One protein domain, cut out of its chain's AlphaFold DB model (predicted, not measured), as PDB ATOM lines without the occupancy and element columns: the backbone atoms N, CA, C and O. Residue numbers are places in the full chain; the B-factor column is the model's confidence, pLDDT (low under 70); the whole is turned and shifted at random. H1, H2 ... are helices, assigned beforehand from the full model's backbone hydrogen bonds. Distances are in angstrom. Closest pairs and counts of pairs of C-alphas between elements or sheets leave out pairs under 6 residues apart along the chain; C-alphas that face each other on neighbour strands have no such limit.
ATOM      1  N   ASN A   2      95.805 108.439 113.566       64.94
ATOM      2  CA  ASN A   2      94.546 108.709 112.851       64.94
ATOM      3  C   ASN A   2      94.424 108.069 111.449       64.94
ATOM      4  O   ASN A   2      93.315 107.731 111.049       64.94
ATOM      5  N   ALA A   3      95.536 107.826 110.742       75.06
ATOM      6  CA  ALA A   3      95.520 107.188 109.417       75.06
ATOM      7  C   ALA A   3      94.914 105.771 109.431       75.06
ATOM      8  O   ALA A   3      94.099 105.454 108.577       75.06
ATOM      9  N   LYS A   4      95.194 104.969 110.468       81.31
ATOM     10  CA  LYS A   4      94.690 103.587 110.569       81.31
ATOM     11  C   LYS A   4      93.171 103.505 110.745       81.31
ATOM     12  O   LYS A   4      92.546 102.566 110.266       81.31
ATOM     13  N   TYR A   5      92.566 104.479 111.430       83.88
ATOM     14  CA  TYR A   5      91.105 104.544 111.556       83.88
ATOM     15  C   TYR A   5      90.448 104.919 110.230       83.88
ATOM     16  O   TYR A   5      89.390 104.389 109.901       83.88
ATOM     17  N   LEU A   6      91.085 105.808 109.464       84.62
ATOM     18  CA  LEU A   6      90.634 106.164 108.125       84.62
ATOM     19  C   LEU A   6      90.759 104.970 107.169       84.62
ATOM     20  O   LEU A   6      89.783 104.646 106.505       84.62
ATOM     21  N   GLU A   7      91.901 104.280 107.160       86.06
ATOM     22  CA  GLU A   7      92.130 103.057 106.375       86.06
ATOM     23  C   GLU A   7      91.090 101.975 106.686       86.06
ATOM     24  O   GLU A   7      90.492 101.423 105.770       86.06
ATOM     25  N   LEU A   8      90.781 101.745 107.967       86.56
ATOM     26  CA  LEU A   8      89.755 100.783 108.375       86.56
ATOM     27  C   LEU A   8      88.352 101.173 107.879       86.56
ATOM     28  O   LEU A   8      87.579 100.315 107.455       86.56
ATOM     29  N   VAL A   9      88.000 102.460 107.942       87.12
ATOM     30  CA  VAL A   9      86.702 102.950 107.451       87.12
ATOM     31  C   VAL A   9      86.616 102.851 105.929       87.12
ATOM     32  O   VAL A   9      85.560 102.477 105.422       87.12
ATOM     33  N   LEU A  10      87.700 103.156 105.214       87.00
ATOM     34  CA  LEU A  10      87.781 103.010 103.760       87.00
ATOM     35  C   LEU A  10      87.681 101.539 103.352       87.00
ATOM     36  O   LEU A  10      86.869 101.206 102.502       87.00
ATOM     37  N   PHE A  11      88.392 100.648 104.042       88.69
ATOM     38  CA  PHE A  11      88.293  99.209 103.823       88.69
ATOM     39  C   PHE A  11      86.863  98.686 103.990       88.69
ATOM     40  O   PHE A  11      86.400  97.904 103.165       88.69
ATOM     41  N   LEU A  12      86.148  99.104 105.040       88.44
ATOM     42  CA  LEU A  12      84.759  98.686 105.256       88.44
ATOM     43  C   LEU A  12      83.809  99.269 104.198       88.44
ATOM     44  O   LEU A  12      82.861  98.592 103.803       88.44
ATOM     45  N   ASP A  13      84.064 100.490 103.725       88.38
ATOM     46  CA  ASP A  13      83.308 101.117 102.634       88.38
ATOM     47  C   ASP A  13      83.535 100.373 101.307       88.38
ATOM     48  O   ASP A  13      82.571  99.978 100.650       88.38
ATOM     49  N   ASP A  14      84.789 100.077 100.963       87.94
ATOM     50  CA  ASP A  14      85.168  99.328  99.763       87.94
ATOM     51  C   ASP A  14      84.660  97.883  99.812       87.94
ATOM     52  O   ASP A  14      84.136  97.373  98.821       87.94
ATOM     53  N   SER A  15      84.727  97.246 100.984       86.75
ATOM     54  CA  SER A  15      84.192  95.898 101.206       86.75
ATOM     55  C   SER A  15      82.674  95.865 101.073       86.75
ATOM     56  O   SER A  15      82.132  94.912 100.523       86.75
ATOM     57  N   SER A  16      81.976  96.915 101.521       87.88
ATOM     58  CA  SER A  16      80.520  97.015 101.372       87.88
ATOM     59  C   SER A  16      80.072  97.191  99.918       87.88
ATOM     60  O   SER A  16      78.983  96.751  99.558       87.88
ATOM     61  N   LYS A  17      80.916  97.803  99.077       87.12
ATOM     62  CA  LYS A  17      80.664  97.992  97.640       87.12
ATOM     63  C   LYS A  17      81.065  96.768  96.815       87.12
ATOM     64  O   LYS A  17      80.407  96.467  95.827       87.12
ATOM     65  N   ASN A  18      82.123  96.062  97.223       86.50
ATOM     66  CA  ASN A  18      82.729  94.952  96.484       86.50
ATOM     67  C   ASN A  18      82.812  93.675  97.334       86.50
ATOM     68  O   ASN A  18      83.893  93.137  97.588       86.50
ATOM     69  N   ILE A  19      81.655  93.154  97.741       83.31
ATOM     70  CA  ILE A  19      81.542  91.984  98.632       83.31
ATOM     71  C   ILE A  19      82.208  90.746  98.028       83.31
ATOM     72  O   ILE A  19      82.871  89.982  98.722       83.31
ATOM     73  N   GLN A  20      82.130  90.591  96.709       82.06
ATOM     74  CA  GLN A  20      82.776  89.489  96.000       82.06
ATOM     75  C   GLN A  20      84.313  89.541  96.112       82.06
ATOM     76  O   GLN A  20      84.950  88.509  96.309       82.06
ATOM     77  N   SER A  21      84.922  90.732  96.060       83.31
ATOM     78  CA  SER A  21      86.366  90.902  96.300       83.31
ATOM     79  C   SER A  21      86.744  90.703  97.769       83.31
ATOM     80  O   SER A  21      87.823  90.186  98.057       83.31
ATOM     81  N   PHE A  22      85.848  91.049  98.700       84.88
ATOM     82  CA  PHE A  22      86.014  90.737 100.120       84.88
ATOM     83  C   PHE A  22      86.015  89.221 100.369       84.88
ATOM     84  O   PHE A  22      86.943  88.710 100.989       84.88
ATOM     85  N   MET A  23      85.040  88.480  99.825       81.31
ATOM     86  CA  MET A  23      84.967  87.015  99.962       81.31
ATOM     87  C   MET A  23      86.157  86.309  99.303       81.31
ATOM     88  O   MET A  23      86.668  85.320  99.821       81.31
ATOM     89  N   ARG A  24      86.664  86.853  98.190       81.00
ATOM     90  CA  ARG A  24      87.906  86.377  97.569       81.00
ATOM     91  C   ARG A  24      89.161  86.771  98.346       81.00
ATOM     92  O   ARG A  24      90.239  86.359  97.928       81.00
ATOM     93  N   GLY A  25      89.071  87.519  99.445       77.12
ATOM     94  CA  GLY A  25      90.222  87.927 100.257       77.12
ATOM     95  C   GLY A  25      91.194  88.863  99.530       77.12
ATOM     96  O   GLY A  25      92.381  88.869  99.842       77.12
ATOM     97  N   GLU A  26      90.714  89.603  98.527       81.81
ATOM     98  CA  GLU A  26      91.509  90.574  97.758       81.81
ATOM     99  C   GLU A  26      91.635  91.911  98.498       81.81
ATOM    100  O   GLU A  26      92.622  92.627  98.339       81.81
ATOM    101  N   LEU A  27      90.630  92.245  99.311       82.44
ATOM    102  CA  LEU A  27      90.596  93.473 100.093       82.44
ATOM    103  C   LEU A  27      91.321  93.274 101.422       82.44
ATOM    104  O   LEU A  27      91.049  92.318 102.148       82.44
ATOM    105  N   LEU A  28      92.197  94.220 101.765       82.56
ATOM    106  CA  LEU A  28      92.994  94.187 102.990       82.56
ATOM    107  C   LEU A  28      92.764  95.448 103.832       82.56
ATOM    108  O   LEU A  28      92.836  96.551 103.287       82.56
ATOM    109  N   PRO A  29      92.541  95.319 105.154       78.00
ATOM    110  CA  PRO A  29      92.200  96.443 106.026       78.00
ATOM    111  C   PRO A  29      93.304  97.491 106.196       78.00
ATOM    112  O   PRO A  29      92.989  98.642 106.478       78.00
ATOM    113  N   PHE A  30      94.577  97.120 106.016       81.88
ATOM    114  CA  PHE A  30      95.727  98.026 106.149       81.88
ATOM    115  C   PHE A  30      96.699  97.905 104.963       81.88
ATOM    116  O   PHE A  30      97.908  98.069 105.112       81.88
ATOM    117  N   GLY A  31      96.193  97.542 103.777       77.06
ATOM    118  CA  GLY A  31      97.018  97.381 102.575       77.06
ATOM    119  C   GLY A  31      98.178  96.395 102.769       77.06
ATOM    120  O   GLY A  31      97.977  95.301 103.304       77.06
ATOM    121  N   GLN A  32      99.388  96.792 102.351       68.25
ATOM    122  CA  GLN A  32     100.612  95.970 102.398       68.25
ATOM    123  C   GLN A  32     101.105  95.650 103.820       68.25
ATOM    124  O   GLN A  32     101.823  94.671 104.000       68.25
ATOM    125  N   ASP A  33     100.684  96.420 104.829       70.69
ATOM    126  CA  ASP A  33     101.060  96.201 106.234       70.69
ATOM    127  C   ASP A  33     100.198  95.124 106.920       70.69
ATOM    128  O   ASP A  33     100.371  94.821 108.105       70.69
ATOM    129  N   THR A  34      99.238  94.543 106.196       76.88
ATOM    130  CA  THR A  34      98.372  93.490 106.723       76.88
ATOM    131  C   THR A  34      99.115  92.155 106.720       76.88
ATOM    132  O   THR A  34      99.402  91.598 105.662       76.88
ATOM    133  N   TYR A  35      99.385  91.601 107.903       78.75
ATOM    134  CA  TYR A  35      99.880  90.229 108.025       78.75
ATOM    135  C   TYR A  35      98.769  89.234 107.667       78.75
ATOM    136  O   TYR A  35      97.707  89.239 108.291       78.75
ATOM    137  N   ILE A  36      99.023  88.376 106.677       76.94
ATOM    138  CA  ILE A  36      98.097  87.325 106.247       76.94
ATOM    139  C   ILE A  36      98.799  85.984 106.402       76.94
ATOM    140  O   ILE A  36      99.745  85.688 105.672       76.94
ATOM    141  N   ASP A  37      98.298  85.162 107.315       78.62
ATOM    142  CA  ASP A  37      98.671  83.756 107.383       78.62
ATOM    143  C   ASP A  37      97.764  82.948 106.448       78.62
ATOM    144  O   ASP A  37      96.572  82.768 106.710       78.62
ATOM    145  N   LYS A  38      98.314  82.501 105.314       78.88
ATOM    146  CA  LYS A  38      97.593  81.709 104.304       78.88
ATOM    147  C   LYS A  38      97.588  80.230 104.691       78.88
ATOM    148  O   LYS A  38      98.149  79.387 103.998       78.88
ATOM    149  N   GLY A  39      97.005  79.944 105.849       82.25
ATOM    150  CA  GLY A  39      96.813  78.588 106.341       82.25
ATOM    151  C   GLY A  39      95.564  77.911 105.754       82.25
ATOM    152  O   GLY A  39      94.761  78.550 105.071       82.25
ATOM    153  N   PRO A  40      95.319  76.639 106.112       82.75
ATOM    154  CA  PRO A  40      94.166  75.872 105.629       82.75
ATOM    155  C   PRO A  40      92.812  76.513 105.978       82.75
ATOM    156  O   PRO A  40      91.839  76.326 105.256       82.75
ATOM    157  N   ILE A  41      92.744  77.307 107.055       80.06
ATOM    158  CA  ILE A  41      91.541  78.063 107.441       80.06
ATOM    159  C   ILE A  41      91.273  79.214 106.463       80.06
ATOM    160  O   ILE A  41      90.128  79.441 106.086       80.06
ATOM    161  N   PHE A  42      92.316  79.934 106.039       80.50
ATOM    162  CA  PHE A  42      92.181  81.035 105.083       80.50
ATOM    163  C   PHE A  42      91.677  80.521 103.733       80.50
ATOM    164  O   PHE A  42      90.769  81.105 103.146       80.50
ATOM    165  N   ASP A  43      92.218  79.391 103.279       81.38
ATOM    166  CA  ASP A  43      91.782  78.766 102.036       81.38
ATOM    167  C   ASP A  43      90.361  78.201 102.149       81.38
ATOM    168  O   ASP A  43      89.574  78.384 101.226       81.38
ATOM    169  N   ALA A  44      89.992  77.599 103.288       81.00
ATOM    170  CA  ALA A  44      88.625  77.132 103.537       81.00
ATOM    171  C   ALA A  44      87.594  78.275 103.511       81.00
ATOM    172  O   ALA A  44      86.526  78.115 102.933       81.00
ATOM    173  N   LEU A  45      87.920  79.448 104.067       76.62
ATOM    174  CA  LEU A  45      87.032  80.621 104.058       76.62
ATOM    175  C   LEU A  45      86.845  81.249 102.665       76.62
ATOM    176  O   LEU A  45      85.883  81.985 102.459       76.62
ATOM    177  N   ARG A  46      87.756  80.981 101.720       76.88
ATOM    178  CA  ARG A  46      87.683  81.458 100.326       76.88
ATOM    179  C   ARG A  46      87.038  80.451  99.379       76.88
ATOM    180  O   ARG A  46      86.808  80.784  98.214       76.88
ATOM    181  N   GLN A  47      86.791  79.223  99.834       74.50
ATOM    182  CA  GLN A  47      86.091  78.235  99.025       74.50
ATOM    183  C   GLN A  47      84.666  78.724  98.777       74.50
ATOM    184  O   GLN A  47      83.969  79.167  99.687       74.50
ATOM    185  N   SER A  48      84.252  78.689  97.511       62.72
ATOM    186  CA  SER A  48      82.918  79.101  97.093       62.72
ATOM    187  C   SER A  48      81.893  78.085  97.591       62.72
ATOM    188  O   SER A  48      81.567  77.124  96.890       62.72
ATOM    189  N   ASP A  49      81.400  78.283  98.805       59.97
ATOM    190  CA  ASP A  49      80.231  77.568  99.283       59.97
ATOM    191  C   ASP A  49      78.975  78.133  98.610       59.97
ATOM    192  O   ASP A  49      78.806  79.342  98.456       59.97
ATOM    193  N   ARG A  50      78.079  77.237  98.181       55.84
ATOM    194  CA  ARG A  50      76.876  77.519  97.366       55.84
ATOM    195  C   ARG A  50      75.778  78.320  98.090       55.84
ATOM    196  O   ARG A  50      74.629  78.298  97.656       55.84
ATOM    197  N   TYR A  51      76.079  78.952  99.220       60.47
ATOM    198  CA  TYR A  51      75.076  79.568 100.079       60.47
ATOM    199  C   TYR A  51      75.015  81.083  99.858       60.47
ATOM    200  O   TYR A  51      75.752  81.843 100.488       60.47
ATOM    201  N   ASP A  52      74.050  81.519  99.041       66.81
ATOM    202  CA  ASP A  52      73.674  82.931  98.825       66.81
ATOM    203  C   ASP A  52      73.411  83.693 100.142       66.81
ATOM    204  O   ASP A  52      73.502  84.919 100.219       66.81
ATOM    205  N   THR A  53      73.123  82.959 101.220       77.56
ATOM    206  CA  THR A  53      72.909  83.483 102.570       77.56
ATOM    207  C   THR A  53      74.108  84.269 103.107       77.56
ATOM    208  O   THR A  53      73.908  85.249 103.820       77.56
ATOM    209  N   VAL A  54      75.348  83.874 102.790       80.31
ATOM    210  CA  VAL A  54      76.550  84.571 103.291       80.31
ATOM    211  C   VAL A  54      76.709  85.932 102.618       80.31
ATOM    212  O   VAL A  54      76.966  86.919 103.306       80.31
ATOM    213  N   ASP A  55      76.482  86.009 101.305       80.88
ATOM    214  CA  ASP A  55      76.493  87.273 100.562       80.88
ATOM    215  C   ASP A  55      75.412  88.220 101.107       80.88
ATOM    216  O   ASP A  55      75.708  89.348 101.498       80.88
ATOM    217  N   MET A  56      74.180  87.724 101.293       82.31
ATOM    218  CA  MET A  56      73.097  88.517 101.890       82.31
ATOM    219  C   MET A  56      73.424  89.022 103.305       82.31
ATOM    220  O   MET A  56      73.107  90.162 103.646       82.31
ATOM    221  N   LEU A  57      74.082  88.212 104.141       85.81
ATOM    222  CA  LEU A  57      74.506  88.644 105.475       85.81
ATOM    223  C   LEU A  57      75.598  89.716 105.403       85.81
ATOM    224  O   LEU A  57      75.523  90.712 106.125       85.81
ATOM    225  N   LEU A  58      76.590  89.558 104.527       86.00
ATOM    226  CA  LEU A  58      77.660  90.541 104.341       86.00
ATOM    227  C   LEU A  58      77.132  91.866 103.772       86.00
ATOM    228  O   LEU A  58      77.583  92.926 104.216       86.00
ATOM    229  N   GLN A  59      76.124  91.821 102.894       85.81
ATOM    230  CA  GLN A  59      75.416  93.001 102.375       85.81
ATOM    231  C   GLN A  59      74.765  93.834 103.481       85.81
ATOM    232  O   GLN A  59      74.672  95.052 103.353       85.81
ATOM    233  N   VAL A  60      74.353  93.215 104.588       88.88
ATOM    234  CA  VAL A  60      73.790  93.931 105.743       88.88
ATOM    235  C   VAL A  60      74.881  94.325 106.744       88.88
ATOM    236  O   VAL A  60      74.892  95.451 107.252       88.88
ATOM    237  N   LEU A  61      75.816  93.417 107.030       89.44
ATOM    238  CA  LEU A  61      76.818  93.590 108.081       89.44
ATOM    239  C   LEU A  61      77.890  94.622 107.722       89.44
ATOM    240  O   LEU A  61      78.223  95.452 108.567       89.44
ATOM    241  N   LEU A  62      78.421  94.616 106.497       89.69
ATOM    242  CA  LEU A  62      79.517  95.512 106.111       89.69
ATOM    243  C   LEU A  62      79.098  96.995 106.122       89.69
ATOM    244  O   LEU A  62      79.808  97.795 106.744       89.69
ATOM    245  N   PRO A  63      77.930  97.397 105.573       90.38
ATOM    246  CA  PRO A  63      77.442  98.768 105.724       90.38
ATOM    247  C   PRO A  63      77.171  99.154 107.182       90.38
ATOM    248  O   PRO A  63      77.475 100.278 107.592       90.38
ATOM    249  N   ALA A  64      76.620  98.234 107.985       89.81
ATOM    250  CA  ALA A  64      76.355  98.481 109.400       89.81
ATOM    251  C   ALA A  64      77.655  98.710 110.188       89.81
ATOM    252  O   ALA A  64      77.749  99.671 110.957       89.81
ATOM    253  N   LEU A  65      78.678  97.885 109.946       89.25
ATOM    254  CA  LEU A  65      80.013  98.035 110.525       89.25
ATOM    255  C   LEU A  65      80.693  99.320 110.049       89.25
ATOM    256  O   LEU A  65      81.273 100.029 110.867       89.25
ATOM    257  N   CYS A  66      80.582  99.678 108.768       90.19
ATOM    258  CA  CYS A  66      81.104 100.946 108.258       90.19
ATOM    259  C   CYS A  66      80.448 102.144 108.969       90.19
ATOM    260  O   CYS A  66      81.137 103.043 109.459       90.19
ATOM    261  N   LYS A  67      79.116 102.137 109.102       90.19
ATOM    262  CA  LYS A  67      78.366 103.191 109.803       90.19
ATOM    263  C   LYS A  67      78.752 103.280 111.281       90.19
ATOM    264  O   LYS A  67      78.922 104.384 111.801       90.19
ATOM    265  N   LEU A  68      78.911 102.138 111.949       90.38
ATOM    266  CA  LEU A  68      79.358 102.072 113.338       90.38
ATOM    267  C   LEU A  68      80.774 102.638 113.489       90.38
ATOM    268  O   LEU A  68      80.984 103.516 114.322       90.38
ATOM    269  N   SER A  69      81.716 102.196 112.655       87.75
ATOM    270  CA  SER A  69      83.107 102.658 112.660       87.75
ATOM    271  C   SER A  69      83.206 104.164 112.421       87.75
ATOM    272  O   SER A  69      83.900 104.854 113.164       87.75
ATOM    273  N   ARG A  70      82.443 104.718 111.467       89.19
ATOM    274  CA  ARG A  70      82.379 106.176 111.247       89.19
ATOM    275  C   ARG A  70      81.886 106.934 112.474       89.19
ATOM    276  O   ARG A  70      82.407 108.005 112.767       89.19
ATOM    277  N   ARG A  71      80.906 106.385 113.200       87.88
ATOM    278  CA  ARG A  71      80.397 106.993 114.437       87.88
ATOM    279  C   ARG A  71      81.409 106.902 115.578       87.88
ATOM    280  O   ARG A  71      81.597 107.874 116.295       87.88
ATOM    281  N   LEU A  72      82.047 105.744 115.758       86.19
ATOM    282  CA  LEU A  72      83.015 105.515 116.836       86.19
ATOM    283  C   LEU A  72      84.281 106.351 116.656       86.19
ATOM    284  O   LEU A  72      84.802 106.895 117.625       86.19
ATOM    285  N   PHE A  73      84.755 106.480 115.419       86.31
ATOM    286  CA  PHE A  73      85.975 107.215 115.095       86.31
ATOM    287  C   PHE A  73      85.702 108.635 114.595       86.31
ATOM    288  O   PHE A  73      86.617 109.270 114.079       86.31
ATOM    289  N   GLN A  74      84.482 109.158 114.760       85.94
ATOM    290  CA  GLN A  74      84.074 110.474 114.257       85.94
ATOM    291  C   GLN A  74      85.054 111.585 114.654       85.94
ATOM    292  O   GLN A  74      85.399 112.427 113.830       85.94
ATOM    293  N   ASP A  75      85.550 111.556 115.892       83.31
ATOM    294  CA  ASP A  75      86.505 112.549 116.382       83.31
ATOM    295  C   ASP A  75      87.922 112.378 115.802       83.31
ATOM    296  O   ASP A  75      88.688 113.337 115.796       83.31
ATOM    297  N   HIS A  76      88.279 111.197 115.291       81.94
ATOM    298  CA  HIS A  76      89.597 110.883 114.718       81.94
ATOM    299  C   HIS A  76      89.649 110.989 113.180       81.94
ATOM    300  O   HIS A  76      90.738 111.087 112.601       81.94
ATOM    301  N   LEU A  77      88.491 110.954 112.515       84.31
ATOM    302  CA  LEU A  77      88.339 111.075 111.062       84.31
ATOM    303  C   LEU A  77      88.481 112.533 110.583       84.31
ATOM    304  O   LEU A  77      88.365 113.441 111.402       84.31
ATOM    305  N   PRO A  78      88.720 112.785 109.279       79.75
ATOM    306  CA  PRO A  78      88.836 114.141 108.736       79.75
ATOM    307  C   PRO A  78      87.675 115.054 109.157       79.75
ATOM    308  O   PRO A  78      86.512 114.720 108.947       79.75
ATOM    309  N   GLY A  79      87.996 116.194 109.778       78.06
ATOM    310  CA  GLY A  79      87.015 117.127 110.357       78.06
ATOM    311  C   GLY A  79      86.620 116.845 111.817       78.06
ATOM    312  O   GLY A  79      85.888 117.634 112.413       78.06
ATOM    313  N   GLY A  80      87.109 115.755 112.412       81.00
ATOM    314  CA  GLY A  80      86.941 115.425 113.825       81.00
ATOM    315  C   GLY A  80      87.864 116.226 114.751       81.00
ATOM    316  O   GLY A  80      88.935 116.688 114.355       81.00
ATOM    317  N   LYS A  81      87.471 116.364 116.024       80.00
ATOM    318  CA  LYS A  81      88.181 117.183 117.033       80.00
ATOM    319  C   LYS A  81      89.621 116.742 117.312       80.00
ATOM    320  O   LYS A  81      90.423 117.534 117.795       80.00
ATOM    321  N   LEU A  82      89.924 115.471 117.069       74.38
ATOM    322  CA  LEU A  82      91.211 114.829 117.333       74.38
ATOM    323  C   LEU A  82      91.961 114.489 116.039       74.38
ATOM    324  O   LEU A  82      93.008 113.840 116.103       74.38
ATOM    325  N   HIS A  83      91.434 114.892 114.877       74.94
ATOM    326  CA  HIS A  83      92.032 114.602 113.577       74.94
ATOM    327  C   HIS A  83      93.342 115.359 113.369       74.94
ATOM    328  O   HIS A  83      94.361 114.734 113.066       74.94
ATOM    329  N   ASP A  84      93.314 116.672 113.609       75.19
ATOM    330  CA  ASP A  84      94.478 117.550 113.535       75.19
ATOM    331  C   ASP A  84      94.668 118.275 114.873       75.19
ATOM    332  O   ASP A  84      94.064 119.306 115.166       75.19
ATOM    333  N   LEU A  85      95.447 117.647 115.753       74.69
ATOM    334  CA  LEU A  85      95.774 118.209 117.059       74.69
ATOM    335  C   LEU A  85      96.903 119.230 116.913       74.69
ATOM    336  O   LEU A  85      97.929 118.927 116.300       74.69
ATOM    337  N   SER A  86      96.767 120.390 117.559       77.00
ATOM    338  CA  SER A  86      97.862 121.359 117.651       77.00
ATOM    339  C   SER A  86      99.087 120.744 118.339       77.00
ATOM    340  O   SER A  86      98.969 119.887 119.225       77.00
ATOM    341  N   GLU A  87     100.285 121.196 117.958       76.56
ATOM    342  CA  GLU A  87     101.545 120.706 118.537       76.56
ATOM    343  C   GLU A  87     101.608 120.893 120.061       76.56
ATOM    344  O   GLU A  87     102.134 120.046 120.781       76.56
ATOM    345  N   GLU A  88     100.954 121.931 120.586       78.81
ATOM    346  CA  GLU A  88     100.821 122.167 122.025       78.81
ATOM    347  C   GLU A  88     100.085 121.028 122.749       78.81
ATOM    348  O   GLU A  88     100.484 120.605 123.839       78.81
ATOM    349  N   ILE A  89      99.007 120.505 122.154       76.88
ATOM    350  CA  ILE A  89      98.235 119.396 122.730       76.88
ATOM    351  C   ILE A  89      99.028 118.098 122.602       76.88
ATOM    352  O   ILE A  89      99.102 117.330 123.564       76.88
ATOM    353  N   LYS A  90      99.688 117.871 121.461       76.31
ATOM    354  CA  LYS A  90     100.567 116.705 121.275       76.31
ATOM    355  C   LYS A  90     101.675 116.678 122.325       76.31
ATOM    356  O   LYS A  90     101.940 115.623 122.903       76.31
ATOM    357  N   GLN A  91     102.270 117.826 122.640       79.31
ATOM    358  CA  GLN A  91     103.310 117.922 123.659       79.31
ATOM    359  C   GLN A  91     102.774 117.670 125.075       79.31
ATOM    360  O   GLN A  91     103.429 116.972 125.849       79.31
ATOM    361  N   LYS A  92     101.564 118.152 125.400       76.69
ATOM    362  CA  LYS A  92     100.900 117.881 126.690       76.69
ATOM    363  C   LYS A  92     100.547 116.407 126.888       76.69
ATOM    364  O   LYS A  92     100.675 115.896 127.995       76.69
ATOM    365  N   VAL A  93     100.111 115.722 125.832       74.56
ATOM    366  CA  VAL A  93      99.659 114.320 125.903       74.56
ATOM    367  C   VAL A  93     100.817 113.331 125.702       74.56
ATOM    368  O   VAL A  93     100.680 112.155 126.021       74.56
ATOM    369  N   ARG A  94     101.998 113.783 125.258       73.38
ATOM    370  CA  ARG A  94     103.182 112.928 125.034       73.38
ATOM    371  C   ARG A  94     103.592 112.107 126.261       73.38
ATOM    372  O   ARG A  94     104.125 111.011 126.107       73.38
TER     373      ARG A  94
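AT A GLANCE: This is residues 2 to 94 of the 259 residues of an uncharacterized protein of methanotrophic endosymbiont of Bathymodiolus azoricus (Menez Gwen) (UniProt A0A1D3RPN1). H1 slants beside the longer H4, and a long loop runs from H2 to H3. Residues 86 to 94, with H5, stick out. The printed part, 93 residues with five named helices, H1 to H5, and no named strand, is all helix and loose: radius of gyration of the C-alphas 16.8 A, spans 56 by 27 by 15 A.

IN THESE COORDINATES: H1, residues 2 to 17, begins at C-alpha 2 (94.546, 108.709, 112.851). H2 is residues 19 to 23, H3 40 to 46, and H4 52 to 72, 30.4 A long. H5, residues 87 to 93, ends at C-alpha 93 (99.659, 114.320, 125.903).

HOW THE PARTS SIT: H1 touches H4 with residues 9 to 16 alone, opposite ways at a shallow tilt of 29 degrees; the closest C-alphas, Ser 16 and Leu 62, are 5.1 A apart. H2 only just touches H4, with 3 pairs of C-alphas within 8 A, Ile 19 and Leu 58 closest. H3 and H5 touch no helix. Every O i to N i+4 pair is within hydrogen-bond range in H1, H2, H3 and H5, 16 of 17 in H4.

THE WHOLE: The printed part has no cut. Links H2 to H3 and H4 to H5 are long. pLDDT is under 70 at residues 2, 32 and 48 to 52.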